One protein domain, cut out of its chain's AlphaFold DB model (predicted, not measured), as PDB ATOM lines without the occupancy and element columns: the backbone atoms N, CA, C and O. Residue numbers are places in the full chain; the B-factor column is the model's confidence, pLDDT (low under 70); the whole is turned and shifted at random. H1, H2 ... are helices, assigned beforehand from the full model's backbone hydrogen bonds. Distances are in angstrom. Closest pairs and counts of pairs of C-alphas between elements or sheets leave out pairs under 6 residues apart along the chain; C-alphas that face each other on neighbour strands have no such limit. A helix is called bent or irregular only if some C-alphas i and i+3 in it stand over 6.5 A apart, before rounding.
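AT A GLANCE: This is residues 203 to 278 of the 295 residues of the protein "SAM domain-containing protein" of Gigaspora rosea (UniProt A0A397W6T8). A compact head of five short helices and the first part of one long helix, H6, with the rest of H6 sticking out from it as an arm. In the head, H1, H2 and H3 make one group with H2 and H3 as a hairpin, H5 packs on residues 252 to 256 of H6 at a steep angle, and the small H4 sits between the group and H6; residues 264 to 278 stick out. The printed part has 76 residues with six named helices, H1 to H6 in order along the chain, and no named strand, and its class is all helix. It is only just compact, close to loose, with a radius of gyration of the C-alphas of 13.6 A, and elongated, with spans of 45 by 23 by 20 A.

HOW THE PARTS SIT: H1, residues 203 to 207, and H2, residues 209 to 214, touch only at the corner by their link, with the closest C-alphas, those of Leu 205 and Tyr 212, 5.5 A apart. H2 touches H3, residues 219 to 225, at a shallow tilt of 25 degrees, opposite ways, and the two form a helical hairpin; their closest C-alphas, those of Leu 213 and Glu 219, are 4.8 A apart. H4, residues 230 to 233, is close to H1 but not clearly touching it, with the closest C-alphas, those of Glu 206 and Trp 230, 6.9 A apart. H5, residues 238 to 243, is apart from H4. H6, residues 249 to 275, touches H5 with residues 252 to 256 alone, at a steep tilt of 57 degrees, opposite ways; the closest C-alphas, those of Tyr 238 and Arg 252, are 6.1 A apart. H4 and H6 are close but not clearly touching, with the closest C-alphas, those of Ile 233 and Phe 259, 7.8 A apart. H6 is apart from H1, H2 and H3. Every O i to N i+4 pair is within hydrogen-bond range in H1, H2 and H5, against 21 of 23 in H6 and 0 of 3 in H3, where 3 of 4 O i to N i+3 pairs are within range; H4 is too short for an O i to N i+4 pair.

IN THESE COORDINATES: H1 begins at C-alpha 203, at (166.877, 224.171, 190.915). H3 is 10.4 A long from first to last C-alpha and irregular, with C-alphas 220 and 223 7.3 A apart. H6 is 38.1 A long, from C-alpha 249 at (151.423, 203.758, 179.992) to C-alpha 275 at (178.553, 210.622, 205.792). It has a kink of 30 degrees near residue 269 and is only just irregular, with C-alphas 270 and 273 6.6 A apart.

THE WHOLE: The two C-alphas farthest apart, those of Gly 245 and Met 277, are 45.0 A apart. Without the residues that stand free, 264 to 278, the body of 61 residues spans 27 by 22 by 20 A. The five links between helices are tight, and the printed part has no cut. The mean pLDDT of the printed part is 94.2, and no printed residue is under 70.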
ATOM      1  N   LYS A 203     167.272 222.763 190.915       92.44
ATOM      2  CA  LYS A 203     166.877 224.171 190.915       92.44
ATOM      3  C   LYS A 203     165.711 224.394 189.957       92.44
ATOM      4  O   LYS A 203     164.680 224.912 190.372       92.44
ATOM      5  N   SER A 204     165.832 223.905 188.720       90.88
ATOM      6  CA  SER A 204     164.722 223.928 187.755       90.88
ATOM      7  C   SER A 204     163.489 223.190 188.284       90.88
ATOM      8  O   SER A 204     162.373 223.652 188.088       90.88
ATOM      9  N   LEU A 205     163.672 222.075 189.000       93.38
ATOM     10  CA  LEU A 205     162.564 221.335 189.614       93.38
ATOM     11  C   LEU A 205     161.769 222.172 190.637       93.38
ATOM     12  O   LEU A 205     160.550 222.020 190.725       93.38
ATOM     13  N   GLU A 206     162.450 223.012 191.420       94.00
ATOM     14  CA  GLU A 206     161.838 223.843 192.462       94.00
ATOM     15  C   GLU A 206     161.242 225.147 191.912       94.00
ATOM     16  O   GLU A 206     160.161 225.546 192.345       94.00
ATOM     17  N   GLU A 207     161.926 225.795 190.965       95.06
ATOM     18  CA  GLU A 207     161.540 227.105 190.423       95.06
ATOM     19  C   GLU A 207     160.522 227.005 189.275       95.06
ATOM     20  O   GLU A 207     159.572 227.787 189.228       95.06
ATOM     21  N   ASP A 208     160.700 226.049 188.356       95.50
ATOM     22  CA  ASP A 208     159.911 225.926 187.125       95.50
ATOM     23  C   ASP A 208     159.736 224.448 186.724       95.50
ATOM     24  O   ASP A 208     160.425 223.898 185.856       95.50
ATOM     25  N   PHE A 209     158.778 223.780 187.375       94.81
ATOM     26  CA  PHE A 209     158.451 222.381 187.091       94.81
ATOM     27  C   PHE A 209     158.094 222.119 185.609       94.81
ATOM     28  O   PHE A 209     158.576 221.124 185.058       94.81
ATOM     29  N   PRO A 210     157.314 222.977 184.912       95.25
ATOM     30  CA  PRO A 210     157.134 222.871 183.462       95.25
ATOM     31  C   PRO A 210     158.449 222.862 182.664       95.25
ATOM     32  O   PRO A 210     158.623 222.001 181.795       95.25
ATOM     33  N   ALA A 211     159.395 223.761 182.962       95.38
ATOM     34  CA  ALA A 211     160.707 223.756 182.311       95.38
ATOM     35  C   ALA A 211     161.512 222.491 182.640       95.38
ATOM     36  O   ALA A 211     162.187 221.950 181.763       95.38
ATOM     37  N   TYR A 212     161.395 221.966 183.863       95.56
ATOM     38  CA  TYR A 212     161.988 220.678 184.220       95.56
ATOM     39  C   TYR A 212     161.426 219.530 183.365       95.56
ATOM     40  O   TYR A 212     162.208 218.746 182.821       95.56
ATOM     41  N   LEU A 213     160.103 219.442 183.176       96.19
ATOM     42  CA  LEU A 213     159.480 218.411 182.329       96.19
ATOM     43  C   LEU A 213     159.973 218.459 180.875       96.19
ATOM     44  O   LEU A 213     160.157 217.413 180.250       96.19
ATOM     45  N   LYS A 214     160.252 219.661 180.359       96.31
ATOM     46  CA  LYS A 214     160.810 219.862 179.015       96.31
ATOM     47  C   LYS A 214     162.178 219.202 178.824       96.31
ATOM     48  O   LYS A 214     162.511 218.789 177.720       96.31
ATOM     49  N   THR A 215     162.973 219.044 179.888       94.94
ATOM     50  CA  THR A 215     164.303 218.404 179.800       94.94
ATOM     51  C   THR A 215     164.247 216.927 179.399       94.94
ATOM     52  O   THR A 215     165.266 216.359 179.005       94.94
ATOM     53  N   PHE A 216     163.070 216.300 179.489       94.88
ATOM     54  CA  PHE A 216     162.840 214.919 179.079       94.88
ATOM     55  C   PHE A 216     161.546 214.744 178.269       94.88
ATOM     56  O   PHE A 216     160.947 213.668 178.323       94.88
ATOM     57  N   ASP A 217     161.141 215.754 177.492       96.69
ATOM     58  CA  ASP A 217     160.013 215.722 176.538       96.69
ATOM     59  C   ASP A 217     158.665 215.333 177.180       96.69
ATOM     60  O   ASP A 217     157.992 214.386 176.751       96.69
ATOM     61  N   MET A 218     158.322 215.985 178.294       97.81
ATOM     62  CA  MET A 218     157.087 215.744 179.056       97.81
ATOM     63  C   MET A 218     156.324 217.027 179.406       97.81
ATOM     64  O   MET A 218     155.410 216.999 180.231       97.81
ATOM     65  N   GLU A 219     156.678 218.162 178.805       97.50
ATOM     66  CA  GLU A 219     156.083 219.471 179.085       97.50
ATOM     67  C   GLU A 219     154.573 219.528 178.821       97.50
ATOM     68  O   GLU A 219     153.859 220.273 179.491       97.50
ATOM     69  N   GLN A 220     154.054 218.692 177.917       98.12
ATOM     70  CA  GLN A 220     152.623 218.584 177.627       98.12
ATOM     71  C   GLN A 220     151.793 218.181 178.854       98.12
ATOM     72  O   GLN A 220     150.599 218.468 178.909       98.12
ATOM     73  N   TYR A 221     152.417 217.542 179.848       98.38
ATOM     74  CA  TYR A 221     151.759 217.145 181.089       98.38
ATOM     75  C   TYR A 221     151.836 218.207 182.188       98.38
ATOM     76  O   TYR A 221     151.186 218.047 183.217       98.38
ATOM     77  N   ALA A 222     152.554 219.317 181.982       97.81
ATOM     78  CA  ALA A 222     152.664 220.394 182.965       97.81
ATOM     79  C   ALA A 222     151.305 220.909 183.493       97.81
ATOM     80  O   ALA A 222     151.181 221.075 184.710       97.81
ATOM     81  N   PRO A 223     150.253 221.093 182.661       98.31
ATOM     82  CA  PRO A 223     148.946 221.532 183.156       98.31
ATOM     83  C   PRO A 223     148.317 220.580 184.183       98.31
ATOM     84  O   PRO A 223     147.626 221.043 185.086       98.31
ATOM     85  N   ALA A 224     148.591 219.272 184.098       98.38
ATOM     86  CA  ALA A 224     148.068 218.269 185.031       98.38
ATOM     87  C   ALA A 224     148.660 218.394 186.451       98.38
ATOM     88  O   ALA A 224     148.131 217.827 187.407       98.38
ATOM     89  N   PHE A 225     149.749 219.153 186.595       97.69
ATOM     90  CA  PHE A 225     150.493 219.332 187.839       97.69
ATOM     91  C   PHE A 225     150.383 220.740 188.437       97.69
ATOM     92  O   PHE A 225     150.976 220.995 189.481       97.69
ATOM     93  N   LYS A 226     149.630 221.651 187.805       96.44
ATOM     94  CA  LYS A 226     149.593 223.084 188.145       96.44
ATOM     95  C   LYS A 226     149.329 223.373 189.628       96.44
ATOM     96  O   LYS A 226     149.950 224.268 190.193       96.44
ATOM     97  N   ASP A 227     148.435 222.612 190.249       96.69
ATOM     98  CA  ASP A 227     147.990 222.842 191.629       96.69
ATOM     99  C   ASP A 227     148.698 221.925 192.645       96.69
ATOM    100  O   ASP A 227     148.183 221.684 193.737       96.69
ATOM    101  N   LYS A 228     149.852 221.354 192.278       97.00
ATOM    102  CA  LYS A 228     150.570 220.353 193.076       97.00
ATOM    103  C   LYS A 228     151.983 220.799 193.392       97.00
ATOM    104  O   LYS A 228     152.671 221.381 192.558       97.00
ATOM    105  N   ASN A 229     152.445 220.479 194.596       95.94
ATOM    106  CA  ASN A 229     153.837 220.712 194.958       95.94
ATOM    107  C   ASN A 229     154.734 219.657 194.291       95.94
ATOM    108  O   ASN A 229     154.397 218.474 194.305       95.94
ATOM    109  N   TRP A 230     155.906 220.037 193.771       95.44
ATOM    110  CA  TRP A 230     156.838 219.084 193.147       95.44
ATOM    111  C   TRP A 230     157.214 217.913 194.066       95.44
ATOM    112  O   TRP A 230     157.401 216.797 193.583       95.44
ATOM    113  N   ARG A 231     157.258 218.130 195.388       94.81
ATOM    114  CA  ARG A 231     157.498 217.071 196.381       94.81
ATOM    115  C   ARG A 231     156.373 216.043 196.410       94.81
ATOM    116  O   ARG A 231     156.646 214.856 196.503       94.81
ATOM    117  N   GLU A 232     155.125 216.485 196.276       96.50
ATOM    118  CA  GLU A 232     153.975 215.584 196.163       96.50
ATOM    119  C   GLU A 232     154.002 214.841 194.826       96.50
ATOM    120  O   GLU A 232     153.675 213.661 194.767       96.50
ATOM    121  N   ILE A 233     154.424 215.518 193.751       97.00
ATOM    122  CA  ILE A 233     154.483 214.937 192.406       97.00
ATOM    123  C   ILE A 233     155.467 213.763 192.353       97.00
ATOM    124  O   ILE A 233     155.132 212.710 191.816       97.00
ATOM    125  N   ILE A 234     156.660 213.898 192.939       96.00
ATOM    126  CA  ILE A 234     157.662 212.816 192.921       96.00
ATOM    127  C   ILE A 234     157.279 211.598 193.777       96.00
ATOM    128  O   ILE A 234     157.926 210.550 193.670       96.00
ATOM    129  N   ASP A 235     156.255 211.726 194.623       95.88
ATOM    130  CA  ASP A 235     155.698 210.645 195.440       95.88
ATOM    131  C   ASP A 235     154.522 209.915 194.770       95.88
ATOM    132  O   ASP A 235     154.090 208.876 195.277       95.88
ATOM    133  N   MET A 236     154.049 210.408 193.622       97.69
ATOM    134  CA  MET A 236     152.929 209.820 192.888       97.69
ATOM    135  C   MET A 236     153.238 208.442 192.320       97.69
ATOM    136  O   MET A 236     154.329 208.176 191.803       97.69
ATOM    137  N   ASP A 237     152.231 207.573 192.352       97.56
ATOM    138  CA  ASP A 237     152.250 206.301 191.649       97.56
ATOM    139  C   ASP A 237     151.596 206.378 190.257       97.56
ATOM    140  O   ASP A 237     151.129 207.417 189.788       97.56
ATOM    141  N   TYR A 238     151.584 205.253 189.543       97.75
ATOM    142  CA  TYR A 238     150.974 205.196 188.214       97.75
ATOM    143  C   TYR A 238     149.450 205.394 188.231       97.75
ATOM    144  O   TYR A 238     148.882 205.808 187.221       97.75
ATOM    145  N   LYS A 239     148.772 205.097 189.346       98.06
ATOM    146  CA  LYS A 239     147.327 205.301 189.496       98.06
ATOM    147  C   LYS A 239     147.030 206.780 189.681       98.06
ATOM    148  O   LYS A 239     146.111 207.274 189.034       98.06
ATOM    149  N   ASP A 240     147.842 207.474 190.472       98.38
ATOM    150  CA  ASP A 240     147.769 208.925 190.639       98.38
ATOM    151  C   ASP A 240     147.955 209.628 189.289       98.38
ATOM    152  O   ASP A 240     147.121 210.433 188.879       98.38
ATOM    153  N   LEU A 241     148.991 209.253 188.528       98.31
ATOM    154  CA  LEU A 241     149.240 209.814 187.195       98.31
ATOM    155  C   LEU A 241     148.101 209.520 186.210       98.31
ATOM    156  O   LEU A 241     147.722 210.381 185.416       98.31
ATOM    157  N   LYS A 242     147.517 208.320 186.274       98.25
ATOM    158  CA  LYS A 242     146.345 207.971 185.465       98.25
ATOM    159  C   LYS A 242     145.122 208.810 185.856       98.25
ATOM    160  O   LYS A 242     144.400 209.257 184.970       98.25
ATOM    161  N   ALA A 243     144.908 209.061 187.148       98.38
ATOM    162  CA  ALA A 243     143.829 209.920 187.641       98.38
ATOM    163  C   ALA A 243     143.997 211.388 187.210       98.38
ATOM    164  O   ALA A 243     143.005 212.086 187.026       98.38
ATOM    165  N   LEU A 244     145.234 211.829 186.967       98.19
ATOM    166  CA  LEU A 244     145.552 213.133 186.372       98.19
ATOM    167  C   LEU A 244     145.369 213.189 184.844       98.19
ATOM    168  O   LEU A 244     145.693 214.198 184.223       98.19
ATOM    169  N   GLY A 245     144.856 212.123 184.223       98.19
ATOM    170  CA  GLY A 245     144.577 212.070 182.786       98.19
ATOM    171  C   GLY A 245     145.755 211.613 181.921       98.19
ATOM    172  O   GLY A 245     145.647 211.607 180.693       98.19
ATOM    173  N   ILE A 246     146.869 211.181 182.519       98.38
ATOM    174  CA  ILE A 246     148.030 210.665 181.782       98.38
ATOM    175  C   ILE A 246     147.758 209.208 181.390       98.38
ATOM    176  O   ILE A 246     148.125 208.260 182.088       98.38
ATOM    177  N   ASN A 247     147.061 209.013 180.271       98.06
ATOM    178  CA  ASN A 247     146.562 207.698 179.852       98.06
ATOM    179  C   ASN A 247     147.632 206.797 179.212       98.06
ATOM    180  O   ASN A 247     147.536 205.571 179.313       98.06
ATOM    181  N   SER A 248     148.677 207.378 178.619       98.00
ATOM    182  CA  SER A 248     149.796 206.637 178.025       98.00
ATOM    183  C   SER A 248     150.622 205.925 179.099       98.00
ATOM    184  O   SER A 248     151.252 206.559 179.947       98.00
ATOM    185  N   VAL A 249     150.646 204.590 179.055       97.25
ATOM    186  CA  VAL A 249     151.423 203.758 179.992       97.25
ATOM    187  C   VAL A 249     152.921 204.050 179.887       97.25
ATOM    188  O   VAL A 249     153.625 204.123 180.892       97.25
ATOM    189  N   ASN A 250     153.418 204.269 178.669       96.69
ATOM    190  CA  ASN A 250     154.829 204.573 178.437       96.69
ATOM    191  C   ASN A 250     155.236 205.906 179.077       96.69
ATOM    192  O   ASN A 250     156.315 205.994 179.668       96.69
ATOM    193  N   ASP A 251     154.360 206.911 179.023       98.12
ATOM    194  CA  ASP A 251     154.636 208.229 179.597       98.12
ATOM    195  C   ASP A 251     154.608 208.183 181.121       98.12
ATOM    196  O   ASP A 251     155.521 208.699 181.766       98.12
ATOM    197  N   ARG A 252     153.642 207.466 181.710       98.31
ATOM    198  CA  ARG A 252     153.619 207.214 183.158       98.31
ATOM    199  C   ARG A 252     154.872 206.475 183.629       98.31
ATOM    200  O   ARG A 252     155.495 206.898 184.601       98.31
ATOM    201  N   ILE A 253     155.318 205.437 182.914       97.00
ATOM    202  CA  ILE A 253     156.587 204.749 183.212       97.00
ATOM    203  C   ILE A 253     157.774 205.722 183.148       97.00
ATOM    204  O   ILE A 253     158.660 205.672 184.007       97.00
ATOM    205  N   LYS A 254     157.827 206.585 182.125       96.81
ATOM    206  CA  LYS A 254     158.910 207.563 181.943       96.81
ATOM    207  C   LYS A 254     158.906 208.619 183.056       96.81
ATOM    208  O   LYS A 254     159.981 208.933 183.571       96.81
ATOM    209  N   LEU A 255     157.736 209.084 183.497       97.62
ATOM    210  CA  LEU A 255     157.578 209.976 184.652       97.62
ATOM    211  C   LEU A 255     158.029 209.300 185.952       97.62
ATOM    212  O   LEU A 255     158.926 209.810 186.617       97.62
ATOM    213  N   ILE A 256     157.524 208.102 186.262       97.31
ATOM    214  CA  ILE A 256     157.879 207.348 187.479       97.31
ATOM    215  C   ILE A 256     159.389 207.096 187.572       97.31
ATOM    216  O   ILE A 256     159.988 207.231 188.641       97.31
ATOM    217  N   LYS A 257     160.040 206.753 186.454       95.19
ATOM    218  CA  LYS A 257     161.500 206.576 186.415       95.19
ATOM    219  C   LYS A 257     162.251 207.874 186.717       95.19
ATOM    220  O   LYS A 257     163.249 207.819 187.437       95.19
ATOM    221  N   ASN A 258     161.794 209.009 186.185       96.25
ATOM    222  CA  ASN A 258     162.395 210.316 186.459       96.25
ATOM    223  C   ASN A 258     162.166 210.752 187.909       96.25
ATOM    224  O   ASN A 258     163.123 211.122 188.584       96.25
ATOM    225  N   PHE A 259     160.949 210.603 188.436       96.00
ATOM    226  CA  PHE A 259     160.634 210.889 189.839       96.00
ATOM    227  C   PHE A 259     161.494 210.063 190.788       96.00
ATOM    228  O   PHE A 259     162.094 210.587 191.727       96.00
ATOM    229  N   TRP A 260     161.660 208.774 190.487       95.25
ATOM    230  CA  TRP A 260     162.572 207.924 191.238       95.25
ATOM    231  C   TRP A 260     164.017 208.417 191.174       95.25
ATOM    232  O   TRP A 260     164.744 208.371 192.166       95.25
ATOM    233  N   ALA A 261     164.457 208.905 190.019       94.06
ATOM    234  CA  ALA A 261     165.787 209.460 189.881       94.06
ATOM    235  C   ALA A 261     165.979 210.715 190.756       94.06
ATOM    236  O   ALA A 261     167.000 210.799 191.439       94.06
ATOM    237  N   ILE A 262     164.987 211.617 190.809       94.62
ATOM    238  CA  ILE A 262     164.986 212.793 191.702       94.62
ATOM    239  C   ILE A 262     165.151 212.345 193.149       94.62
ATOM    240  O   ILE A 262     166.035 212.824 193.856       94.62
ATOM    241  N   ARG A 263     164.351 211.369 193.584       93.25
ATOM    242  CA  ARG A 263     164.415 210.849 194.953       93.25
ATOM    243  C   ARG A 263     165.779 210.277 195.305       93.25
ATOM    244  O   ARG A 263     166.298 210.553 196.383       93.25
ATOM    245  N   ARG A 264     166.392 209.516 194.394       91.81
ATOM    246  CA  ARG A 264     167.757 209.016 194.601       91.81
ATOM    247  C   ARG A 264     168.746 210.167 194.759       91.81
ATOM    248  O   ARG A 264     169.579 210.112 195.658       91.81
ATOM    249  N   LYS A 265     168.632 211.215 193.938       90.81
ATOM    250  CA  LYS A 265     169.490 212.401 194.035       90.81
ATOM    251  C   LYS A 265     169.329 213.111 195.383       90.81
ATOM    252  O   LYS A 265     170.334 213.412 196.021       90.81
ATOM    253  N   LEU A 266     168.092 213.313 195.841       90.88
ATOM    254  CA  LEU A 266     167.803 213.896 197.155       90.88
ATOM    255  C   LEU A 266     168.391 213.049 198.287       90.88
ATOM    256  O   LEU A 266     169.098 213.579 199.139       90.88
ATOM    257  N   TYR A 267     168.216 211.725 198.237       87.44
ATOM    258  CA  TYR A 267     168.841 210.804 199.191       87.44
ATOM    259  C   TYR A 267     170.369 210.949 199.224       87.44
ATOM    260  O   TYR A 267     170.981 210.999 200.296       87.44
ATOM    261  N   HIS A 268     171.001 211.022 198.049       85.12
ATOM    262  CA  HIS A 268     172.445 211.201 197.933       85.12
ATOM    263  C   HIS A 268     172.913 212.496 198.616       85.12
ATOM    264  O   HIS A 268     173.865 212.453 199.394       85.12
ATOM    265  N   ILE A 269     172.221 213.613 198.387       85.94
ATOM    266  CA  ILE A 269     172.547 214.905 199.008       85.94
ATOM    267  C   ILE A 269     172.324 214.850 200.526       85.94
ATOM    268  O   ILE A 269     173.196 215.202 201.316       85.94
ATOM    269  N   GLU A 270     171.168 214.361 200.970       85.94
ATOM    270  CA  GLU A 270     170.776 214.452 202.378       85.94
ATOM    271  C   GLU A 270     171.564 213.535 203.310       85.94
ATOM    272  O   GLU A 270     171.744 213.877 204.487       85.94
ATOM    273  N   ARG A 271     171.995 212.369 202.816       80.88
ATOM    274  CA  ARG A 271     172.649 211.331 203.624       80.88
ATOM    275  C   ARG A 271     174.096 211.107 203.229       80.88
ATOM    276  O   ARG A 271     174.969 211.139 204.094       80.88
ATOM    277  N   ILE A 272     174.361 210.902 201.941       78.56
ATOM    278  CA  ILE A 272     175.692 210.478 201.494       78.56
ATOM    279  C   ILE A 272     176.695 211.625 201.618       78.56
ATOM    280  O   ILE A 272     177.784 211.411 202.141       78.56
ATOM    281  N   GLU A 273     176.332 212.855 201.257       79.06
ATOM    282  CA  GLU A 273     177.244 213.997 201.429       79.06
ATOM    283  C   GLU A 273     177.570 214.290 202.901       79.06
ATOM    284  O   GLU A 273     178.650 214.793 203.198       79.06
ATOM    285  N   LYS A 274     176.686 213.917 203.837       81.31
ATOM    286  CA  LYS A 274     176.943 214.066 205.279       81.31
ATOM    287  C   LYS A 274     177.856 212.978 205.838       81.31
ATOM    288  O   LYS A 274     178.605 213.239 206.778       81.31
ATOM    289  N   CYS A 275     177.787 211.763 205.293       84.00
ATOM    290  CA  CYS A 275     178.553 210.622 205.792       84.00
ATOM    291  C   CYS A 275     179.854 210.366 205.026       84.00
ATOM    292  O   CYS A 275     180.651 209.537 205.456       84.00
ATOM    293  N   VAL A 276     180.085 211.034 203.896       86.44
ATOM    294  CA  VAL A 276     181.272 210.832 203.062       86.44
ATOM    295  C   VAL A 276     182.233 212.005 203.214       86.44
ATOM    296  O   VAL A 276     181.841 213.164 203.124       86.44
ATOM    297  N   MET A 277     183.514 211.702 203.432       85.06
ATOM    298  CA  MET A 277     184.581 212.697 203.359       85.06
ATOM    299  C   MET A 277     184.703 213.154 201.913       85.06
ATOM    300  O   MET A 277     185.199 212.397 201.084       85.06
ATOM    301  N   GLN A 278     184.224 214.357 201.606       82.62
ATOM    302  CA  GLN A 278     184.493 214.964 200.310       82.62
ATOM    303  C   GLN A 278     186.013 215.067 200.153       82.62
ATOM    304  O   GLN A 278     186.671 215.460 201.121       82.62
TER     305      GLN A 278